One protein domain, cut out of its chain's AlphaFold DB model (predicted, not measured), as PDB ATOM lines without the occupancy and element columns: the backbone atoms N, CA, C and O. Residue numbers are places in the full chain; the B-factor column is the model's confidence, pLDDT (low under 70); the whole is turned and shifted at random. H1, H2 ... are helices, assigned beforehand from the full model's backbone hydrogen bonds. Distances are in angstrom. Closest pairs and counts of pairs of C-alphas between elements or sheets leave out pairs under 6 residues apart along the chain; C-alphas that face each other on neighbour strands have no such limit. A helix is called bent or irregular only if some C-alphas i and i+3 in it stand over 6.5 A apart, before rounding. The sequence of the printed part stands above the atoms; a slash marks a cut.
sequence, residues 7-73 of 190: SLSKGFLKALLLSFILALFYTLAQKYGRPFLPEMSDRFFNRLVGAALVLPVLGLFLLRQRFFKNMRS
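Overview. This is residues 7 to 73 of the 190 residues of an uncharacterized protein of Candidatus Peregrinibacteria bacterium (UniProt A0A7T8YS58). Two long helices make a narrow, open U: H1 runs out, a short loop of residues 33 to 39 turns the chain round at one end, and H2 folds back alongside H1 with a gap between them. The other end is open; there residues 7 to 14 of H1 and residues 57 to 73, mostly in H2, stand free, and the longer H2 reaches beyond H1. The printed part has 67 residues, with two named helices in the order H1, H2 and no named strand, and its class is all helix. It is only just extended, close to loose, with a radius of gyration of the C-alphas of 16.4 A, and its outline is a rod spanning 55 by 22 by 10 A.

Along the chain. H1 is residues 7 to 32, 38.0 A from first to last C-alpha, beginning at C-alpha 7 at (-34.914, 21.766, -14.179). From there y rises and z falls to C-alpha 32 at (-38.048, 47.210, -42.287). H2 is residues 40 to 71, 47.2 A long; y falls and z rises along it, to C-alpha 71 at (-49.933, 21.720, -4.437). H2 is neither bent nor irregular, but only just: C-alphas 40 and 43 are 6.4 A apart.

Arrangement. H1 and H2 are near each other, with 12 pairs of C-alphas within 10 A; their closest C-alphas are 8.3 A apart. A short link of 7 residues joins them. O i to N i+4 pairs are within hydrogen-bond range in 21 of 22 cases in H1 and 25 of 28 in H2.

Size, cuts and confidence. The C-alphas of Pro 35 and Ser 73, the two farthest apart, are 55.0 A apart. The printed part has no cut. The mean pLDDT of the printed part is 70.5; residues 7 to 9, 33 to 43, 45 and 66 to 73 are under 70.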
ATOM      1  N   SER A   7     -34.256  22.146 -12.929       52.72
ATOM      2  CA  SER A   7     -34.914  21.766 -14.179       52.72
ATOM      3  C   SER A   7     -36.000  22.750 -14.626       52.72
ATOM      4  O   SER A   7     -36.239  22.877 -15.828       52.72
ATOM      5  N   LEU A   8     -36.618  23.499 -13.703       55.47
ATOM      6  CA  LEU A   8     -37.655  24.486 -14.034       55.47
ATOM      7  C   LEU A   8     -37.059  25.774 -14.627       55.47
ATOM      8  O   LEU A   8     -37.663  26.382 -15.512       55.47
ATOM      9  N   SER A   9     -35.844  26.154 -14.218       64.25
ATOM     10  CA  SER A   9     -35.211  27.405 -14.653       64.25
ATOM     11  C   SER A   9     -34.685  27.343 -16.091       64.25
ATOM     12  O   SER A   9     -34.864  28.293 -16.851       64.25
ATOM     13  N   LYS A  10     -34.106  26.212 -16.522       73.06
ATOM     14  CA  LYS A  10     -33.540  26.069 -17.879       73.06
ATOM     15  C   LYS A  10     -34.613  26.038 -18.969       73.06
ATOM     16  O   LYS A  10     -34.409  26.606 -20.040       73.06
ATOM     17  N   GLY A  11     -35.748  25.384 -18.707       77.00
ATOM     18  CA  GLY A  11     -36.881  25.352 -19.637       77.00
ATOM     19  C   GLY A  11     -37.549  26.721 -19.774       77.00
ATOM     20  O   GLY A  11     -37.793  27.184 -20.887       77.00
ATOM     21  N   PHE A  12     -37.759  27.402 -18.644       77.25
ATOM     22  CA  PHE A  12     -38.336  28.742 -18.615       77.25
ATOM     23  C   PHE A  12     -37.443  29.774 -19.312       77.25
ATOM     24  O   PHE A  12     -37.924  30.527 -20.155       77.25
ATOM     25  N   LEU A  13     -36.133  29.759 -19.044       82.06
ATOM     26  CA  LEU A  13     -35.187  30.686 -19.667       82.06
ATOM     27  C   LEU A  13     -35.126  30.513 -21.193       82.06
ATOM     28  O   LEU A  13     -35.072  31.503 -21.920       82.06
ATOM     29  N   LYS A  14     -35.199  29.273 -21.697       81.56
ATOM     30  CA  LYS A  14     -35.266  29.001 -23.144       81.56
ATOM     31  C   LYS A  14     -36.562  29.512 -23.773       81.56
ATOM     32  O   LYS A  14     -36.512  30.093 -24.852       81.56
ATOM     33  N   ALA A  15     -37.703  29.320 -23.108       81.38
ATOM     34  CA  ALA A  15     -38.988  29.834 -23.583       81.38
ATOM     35  C   ALA A  15     -39.005  31.371 -23.606       81.38
ATOM     36  O   ALA A  15     -39.454  31.972 -24.583       81.38
ATOM     37  N   LEU A  16     -38.445  32.000 -22.569       79.38
ATOM     38  CA  LEU A  16     -38.334  33.451 -22.466       79.38
ATOM     39  C   LEU A  16     -37.417  34.014 -23.561       79.38
ATOM     40  O   LEU A  16     -37.814  34.927 -24.282       79.38
ATOM     41  N   LEU A  17     -36.251  33.403 -23.782       84.56
ATOM     42  CA  LEU A  17     -35.341  33.788 -24.862       84.56
ATOM     43  C   LEU A  17     -35.985  33.630 -26.249       84.56
ATOM     44  O   LEU A  17     -35.868  34.524 -27.084       84.56
ATOM     45  N   LEU A  18     -36.707  32.532 -26.491       82.88
ATOM     46  CA  LEU A  18     -37.401  32.307 -27.759       82.88
ATOM     47  C   LEU A  18     -38.492  33.361 -28.001       82.88
ATOM     48  O   LEU A  18     -38.560  33.923 -29.094       82.88
ATOM     49  N   SER A  19     -39.297  33.684 -26.981       77.38
ATOM     50  CA  SER A  19     -40.305  34.751 -27.079       77.38
ATOM     51  C   SER A  19     -39.686  36.126 -27.345       77.38
ATOM     52  O   SER A  19     -40.210  36.883 -28.161       77.38
ATOM     53  N   PHE A  20     -38.535  36.423 -26.735       82.75
ATOM     54  CA  PHE A  20     -37.803  37.668 -26.960       82.75
ATOM     55  C   PHE A  20     -37.273  37.773 -28.396       82.75
ATOM     56  O   PHE A  20     -37.424  38.810 -29.039       82.75
ATOM     57  N   ILE A  21     -36.715  36.683 -28.934       84.44
ATOM     58  CA  ILE A  21     -36.239  36.624 -30.321       84.44
ATOM     59  C   ILE A  21     -37.404  36.841 -31.299       84.44
ATOM     60  O   ILE A  21     -37.304  37.680 -32.190       84.44
ATOM     61  N   LEU A  22     -38.533  36.150 -31.110       78.75
ATOM     62  CA  LEU A  22     -39.739  36.331 -31.930       78.75
ATOM     63  C   LEU A  22     -40.266  37.775 -31.887       78.75
ATOM     64  O   LEU A  22     -40.634  38.318 -32.929       78.75
ATOM     65  N   ALA A  23     -40.251  38.417 -30.716       79.69
ATOM     66  CA  ALA A  23     -40.642  39.819 -30.572       79.69
ATOM     67  C   ALA A  23     -39.685  40.771 -31.312       79.69
ATOM     68  O   ALA A  23     -40.140  41.684 -31.999       79.69
ATOM     69  N   LEU A  24     -38.370  40.533 -31.247       83.38
ATOM     70  CA  LEU A  24     -37.383  41.310 -32.005       83.38
ATOM     71  C   LEU A  24     -37.579  41.167 -33.516       83.38
ATOM     72  O   LEU A  24     -37.577  42.172 -34.226       83.38
ATOM     73  N   PHE A  25     -37.794  39.944 -34.010       79.56
ATOM     74  CA  PHE A  25     -38.109  39.718 -35.422       79.56
ATOM     75  C   PHE A  25     -39.396  40.432 -35.832       79.56
ATOM     76  O   PHE A  25     -39.435  41.019 -36.910       79.56
ATOM     77  N   TYR A  26     -40.415  40.455 -34.970       75.88
ATOM     78  CA  TYR A  26     -41.637  41.219 -35.206       75.88
ATOM     79  C   TYR A  26     -41.361  42.724 -35.322       75.88
ATOM     80  O   TYR A  26     -41.774  43.349 -36.299       75.88
ATOM     81  N   THR A  27     -40.617  43.313 -34.382       78.50
ATOM     82  CA  THR A  27     -40.289  44.747 -34.417       78.50
ATOM     83  C   THR A  27     -39.431  45.106 -35.633       78.50
ATOM     84  O   THR A  27     -39.657  46.139 -36.266       78.50
ATOM     85  N   LEU A  28     -38.478  44.250 -36.009       80.75
ATOM     86  CA  LEU A  28     -37.657  44.441 -37.205       80.75
ATOM     87  C   LEU A  28     -38.480  44.289 -38.489       80.75
ATOM     88  O   LEU A  28     -38.356  45.120 -39.384       80.75
ATOM     89  N   ALA A  29     -39.370  43.299 -38.570       72.19
ATOM     90  CA  ALA A  29     -40.285  43.141 -39.698       72.19
ATOM     91  C   ALA A  29     -41.236  44.341 -39.825       72.19
ATOM     92  O   ALA A  29     -41.463  44.830 -40.928       72.19
ATOM     93  N   GLN A  30     -41.729  44.887 -38.712       70.44
ATOM     94  CA  GLN A  30     -42.571  46.084 -38.726       70.44
ATOM     95  C   GLN A  30     -41.798  47.326 -39.198       70.44
ATOM     96  O   GLN A  30     -42.335  48.145 -39.945       70.44
ATOM     97  N   LYS A  31     -40.534  47.463 -38.773       78.94
ATOM     98  CA  LYS A  31     -39.684  48.617 -39.096       78.94
ATOM     99  C   LYS A  31     -39.116  48.569 -40.517       78.94
ATOM    100  O   LYS A  31     -38.994  49.618 -41.141       78.94
ATOM    101  N   TYR A  32     -38.783  47.383 -41.026       76.62
ATOM    102  CA  TYR A  32     -38.048  47.210 -42.287       76.62
ATOM    103  C   TYR A  32     -38.824  46.449 -43.379       76.62
ATOM    104  O   TYR A  32     -38.467  46.544 -44.548       76.62
ATOM    105  N   GLY A  33     -39.887  45.714 -43.037       61.62
ATOM    106  CA  GLY A  33     -40.628  44.832 -43.954       61.62
ATOM    107  C   GLY A  33     -41.880  45.440 -44.602       61.62
ATOM    108  O   GLY A  33     -42.459  44.820 -45.493       61.62
ATOM    109  N   ARG A  34     -42.286  46.657 -44.215       57.81
ATOM    110  CA  ARG A  34     -43.496  47.324 -44.737       57.81
ATOM    111  C   ARG A  34     -43.582  47.503 -46.264       57.81
ATOM    112  O   ARG A  34     -44.706  47.483 -46.747       57.81
ATOM    113  N   PRO A  35     -42.495  47.654 -47.049       56.94
ATOM    114  CA  PRO A  35     -42.649  47.779 -48.499       56.94
ATOM    115  C   PRO A  35     -42.761  46.437 -49.253       56.94
ATOM    116  O   PRO A  35     -43.009  46.466 -50.453       56.94
ATOM    117  N   PHE A  36     -42.601  45.274 -48.600       58.47
ATOM    118  CA  PHE A  36     -42.545  43.960 -49.280       58.47
ATOM    119  C   PHE A  36     -43.658  42.969 -48.898       58.47
ATOM    120  O   PHE A  36     -43.713  41.871 -49.450       58.47
ATOM    121  N   LEU A  37     -44.557  43.332 -47.980       56.31
ATOM    122  CA  LEU A  37     -45.666  42.482 -47.540       56.31
ATOM    123  C   LEU A  37     -46.990  43.035 -48.100       56.31
ATOM    124  O   LEU A  37     -47.426  44.097 -47.664       56.31
ATOM    125  N   PRO A  38     -47.631  42.365 -49.078       58.22
ATOM    126  CA  PRO A  38     -48.903  42.826 -49.633       58.22
ATOM    127  C   PRO A  38     -49.992  42.862 -48.547       58.22
ATOM    128  O   PRO A  38     -50.012  42.003 -47.662       58.22
ATOM    129  N   GLU A  39     -50.928  43.811 -48.647       57.41
ATOM    130  CA  GLU A  39     -52.020  44.105 -47.687       57.41
ATOM    131  C   GLU A  39     -52.838  42.883 -47.219       57.41
ATOM    132  O   GLU A  39     -53.408  42.882 -46.127       57.41
ATOM    133  N   MET A  40     -52.893  41.796 -48.001       51.50
ATOM    134  CA  MET A  40     -53.549  40.553 -47.564       51.50
ATOM    135  C   MET A  40     -52.827  39.867 -46.390       51.50
ATOM    136  O   MET A  40     -53.447  39.096 -45.653       51.50
ATOM    137  N   SER A  41     -51.545  40.167 -46.175       62.28
ATOM    138  CA  SER A  41     -50.751  39.615 -45.078       62.28
ATOM    139  C   SER A  41     -50.980  40.324 -43.745       62.28
ATOM    140  O   SER A  41     -50.799  39.681 -42.720       62.28
ATOM    141  N   ASP A  42     -51.475  41.567 -43.708       65.44
ATOM    142  CA  ASP A  42     -51.644  42.304 -42.446       65.44
ATOM    143  C   ASP A  42     -52.670  41.640 -41.526       65.44
ATOM    144  O   ASP A  42     -52.469  41.541 -40.318       65.44
ATOM    145  N   ARG A  43     -53.765  41.100 -42.074       69.06
ATOM    146  CA  ARG A  43     -54.762  40.374 -41.262       69.06
ATOM    147  C   ARG A  43     -54.230  39.035 -40.771       69.06
ATOM    148  O   ARG A  43     -54.514  38.651 -39.638       69.06
ATOM    149  N   PHE A  44     -53.489  38.315 -41.611       72.44
ATOM    150  CA  PHE A  44     -52.884  37.040 -41.231       72.44
ATOM    151  C   PHE A  44     -51.788  37.248 -40.181       72.44
ATOM    152  O   PHE A  44     -51.785  36.578 -39.155       72.44
ATOM    153  N   PHE A  45     -50.931  38.244 -40.387       68.69
ATOM    154  CA  PHE A  45     -49.857  38.638 -39.488       68.69
ATOM    155  C   PHE A  45     -50.401  39.152 -38.153       68.69
ATOM    156  O   PHE A  45     -49.985  38.662 -37.111       68.69
ATOM    157  N   ASN A  46     -51.418  40.020 -38.152       72.81
ATOM    158  CA  ASN A  46     -52.064  40.481 -36.918       72.81
ATOM    159  C   ASN A  46     -52.750  39.340 -36.149       72.81
ATOM    160  O   ASN A  46     -52.715  39.323 -34.919       72.81
ATOM    161  N   ARG A  47     -53.334  38.350 -36.840       75.38
ATOM    162  CA  ARG A  47     -53.868  37.134 -36.196       75.38
ATOM    163  C   ARG A  47     -52.759  36.259 -35.622       75.38
ATOM    164  O   ARG A  47     -52.916  35.744 -34.521       75.38
ATOM    165  N   LEU A  48     -51.651  36.110 -36.343       76.38
ATOM    166  CA  LEU A  48     -50.494  35.334 -35.905       76.38
ATOM    167  C   LEU A  48     -49.839  35.968 -34.669       76.38
ATOM    168  O   LEU A  48     -49.519  35.273 -33.710       76.38
ATOM    169  N   VAL A  49     -49.722  37.295 -34.655       70.38
ATOM    170  CA  VAL A  49     -49.185  38.088 -33.541       70.38
ATOM    171  C   VAL A  49     -50.142  38.072 -32.353       70.38
ATOM    172  O   VAL A  49     -49.717  37.840 -31.223       70.38
ATOM    173  N   GLY A  50     -51.446  38.223 -32.599       75.56
ATOM    174  CA  GLY A  50     -52.473  38.062 -31.573       75.56
ATOM    175  C   GLY A  50     -52.434  36.670 -30.936       75.56
ATOM    176  O   GLY A  50     -52.429  36.551 -29.713       75.56
ATOM    177  N   ALA A  51     -52.306  35.611 -31.741       77.25
ATOM    178  CA  ALA A  51     -52.150  34.245 -31.245       77.25
ATOM    179  C   ALA A  51     -50.848  34.065 -30.445       77.25
ATOM    180  O   ALA A  51     -50.864  33.425 -29.392       77.25
ATOM    181  N   ALA A  52     -49.744  34.673 -30.889       74.25
ATOM    182  CA  ALA A  52     -48.460  34.645 -30.193       74.25
ATOM    183  C   ALA A  52     -48.473  35.397 -28.850       74.25
ATOM    184  O   ALA A  52     -47.684  35.059 -27.977       74.25
ATOM    185  N   LEU A  53     -49.371  36.370 -28.653       73.31
ATOM    186  CA  LEU A  53     -49.590  37.039 -27.361       73.31
ATOM    187  C   LEU A  53     -50.542  36.256 -26.445       73.31
ATOM    188  O   LEU A  53     -50.371  36.256 -25.227       73.31
ATOM    189  N   VAL A  54     -51.518  35.549 -27.018       74.88
ATOM    190  CA  VAL A  54     -52.516  34.763 -26.273       74.88
ATOM    191  C   VAL A  54     -51.950  33.421 -25.780       74.88
ATOM    192  O   VAL A  54     -52.247  33.000 -24.660       74.88
ATOM    193  N   LEU A  55     -51.086  32.766 -26.564       78.62
ATOM    194  CA  LEU A  55     -50.441  31.490 -26.214       78.62
ATOM    195  C   LEU A  55     -49.609  31.539 -24.911       78.62
ATOM    196  O   LEU A  55     -49.764  30.631 -24.094       78.62
ATOM    197  N   PRO A  56     -48.776  32.568 -24.646       71.25
ATOM    198  CA  PRO A  56     -48.064  32.727 -23.380       71.25
ATOM    199  C   PRO A  56     -49.000  32.882 -22.184       71.25
ATOM    200  O   PRO A  56     -48.745  32.289 -21.140       71.25
ATOM    201  N   VAL A  57     -50.098  33.632 -22.334       74.19
ATOM    202  CA  VAL A  57     -51.074  33.859 -21.256       74.19
ATOM    203  C   VAL A  57     -51.806  32.560 -20.911       74.19
ATOM    204  O   VAL A  57     -51.894  32.196 -19.738       74.19
ATOM    205  N   LEU A  58     -52.251  31.803 -21.920       80.88
ATOM    206  CA  LEU A  58     -52.817  30.460 -21.738       80.88
ATOM    207  C   LEU A  58     -51.791  29.475 -21.164       80.88
ATOM    208  O   LEU A  58     -52.126  28.693 -20.279       80.88
ATOM    209  N   GLY A  59     -50.533  29.539 -21.607       76.62
ATOM    210  CA  GLY A  59     -49.437  28.735 -21.070       76.62
ATOM    211  C   GLY A  59     -49.177  29.013 -19.588       76.62
ATOM    212  O   GLY A  59     -49.059  28.073 -18.801       76.62
ATOM    213  N   LEU A  60     -49.168  30.287 -19.179       76.88
ATOM    214  CA  LEU A  60     -49.038  30.693 -17.778       76.88
ATOM    215  C   LEU A  60     -50.245  30.242 -16.948       76.88
ATOM    216  O   LEU A  60     -50.083  29.799 -15.814       76.88
ATOM    217  N   PHE A  61     -51.449  30.314 -17.518       78.06
ATOM    218  CA  PHE A  61     -52.675  29.849 -16.874       78.06
ATOM    219  C   PHE A  61     -52.685  28.325 -16.680       78.06
ATOM    220  O   PHE A  61     -53.034  27.844 -15.604       78.06
ATOM    221  N   LEU A  62     -52.225  27.551 -17.669       76.88
ATOM    222  CA  LEU A  62     -52.076  26.096 -17.564       76.88
ATOM    223  C   LEU A  62     -50.960  25.700 -16.589       76.88
ATOM    224  O   LEU A  62     -51.140  24.769 -15.804       76.88
ATOM    225  N   LEU A  63     -49.838  26.428 -16.583       71.44
ATOM    226  CA  LEU A  63     -48.793  26.279 -15.567       71.44
ATOM    227  C   LEU A  63     -49.365  26.555 -14.179       71.44
ATOM    228  O   LEU A  63     -49.203  25.719 -13.297       71.44
ATOM    229  N   ARG A  64     -50.110  27.653 -13.998       71.62
ATOM    230  CA  ARG A  64     -50.807  27.985 -12.749       71.62
ATOM    231  C   ARG A  64     -51.710  26.832 -12.317       71.62
ATOM    232  O   ARG A  64     -51.555  26.334 -11.208       71.62
ATOM    233  N   GLN A  65     -52.590  26.340 -13.190       73.31
ATOM    234  CA  GLN A  65     -53.456  25.201 -12.872       73.31
ATOM    235  C   GLN A  65     -52.672  23.933 -12.507       73.31
ATOM    236  O   GLN A  65     -53.069  23.218 -11.586       73.31
ATOM    237  N   ARG A  66     -51.554  23.652 -13.187       68.25
ATOM    238  CA  ARG A  66     -50.695  22.498 -12.886       68.25
ATOM    239  C   ARG A  66     -49.954  22.661 -11.557       68.25
ATOM    240  O   ARG A  66     -49.885  21.697 -10.802       68.25
ATOM    241  N   PHE A  67     -49.467  23.858 -11.234       64.25
ATOM    242  CA  PHE A  67     -48.886  24.168  -9.926       64.25
ATOM    243  C   PHE A  67     -49.928  24.029  -8.808       64.25
ATOM    244  O   PHE A  67     -49.644  23.367  -7.816       64.25
ATOM    245  N   PHE A  68     -51.154  24.536  -8.985       57.34
ATOM    246  CA  PHE A  68     -52.229  24.369  -7.996       57.34
ATOM    247  C   PHE A  68     -52.689  22.912  -7.845       57.34
ATOM    248  O   PHE A  68     -52.985  22.480  -6.732       57.34
ATOM    249  N   LYS A  69     -52.715  22.123  -8.929       54.88
ATOM    250  CA  LYS A  69     -52.973  20.676  -8.836       54.88
ATOM    251  C   LYS A  69     -51.842  19.940  -8.115       54.88
ATOM    252  O   LYS A  69     -52.137  19.111  -7.268       54.88
ATOM    253  N   ASN A  70     -50.582  20.292  -8.376       49.12
ATOM    254  CA  ASN A  70     -49.435  19.694  -7.688       49.12
ATOM    255  C   ASN A  70     -49.322  20.125  -6.215       49.12
ATOM    256  O   ASN A  70     -48.840  19.347  -5.399       49.12
ATOM    257  N   MET A  71     -49.802  21.318  -5.845       48.31
ATOM    258  CA  MET A  71     -49.933  21.720  -4.437       48.31
ATOM    259  C   MET A  71     -51.047  20.958  -3.708       48.31
ATOM    260  O   MET A  71     -50.958  20.781  -2.501       48.31
ATOM    261  N   ARG A  72     -52.068  20.460  -4.420       49.19
ATOM    262  CA  ARG A  72     -53.120  19.601  -3.841       49.19
ATOM    263  C   ARG A  72     -52.708  18.134  -3.675       49.19
ATOM    264  O   ARG A  72     -53.461  17.378  -3.074       49.19
ATOM    265  N   SER A  73     -51.553  17.726  -4.204       42.56
ATOM    266  CA  SER A  73     -51.069  16.338  -4.157       42.56
ATOM    267  C   SER A  73     -49.742  16.156  -3.420       42.56
ATOM    268  O   SER A  73     -49.218  15.046  -3.409       42.56
TER     269      SER A  73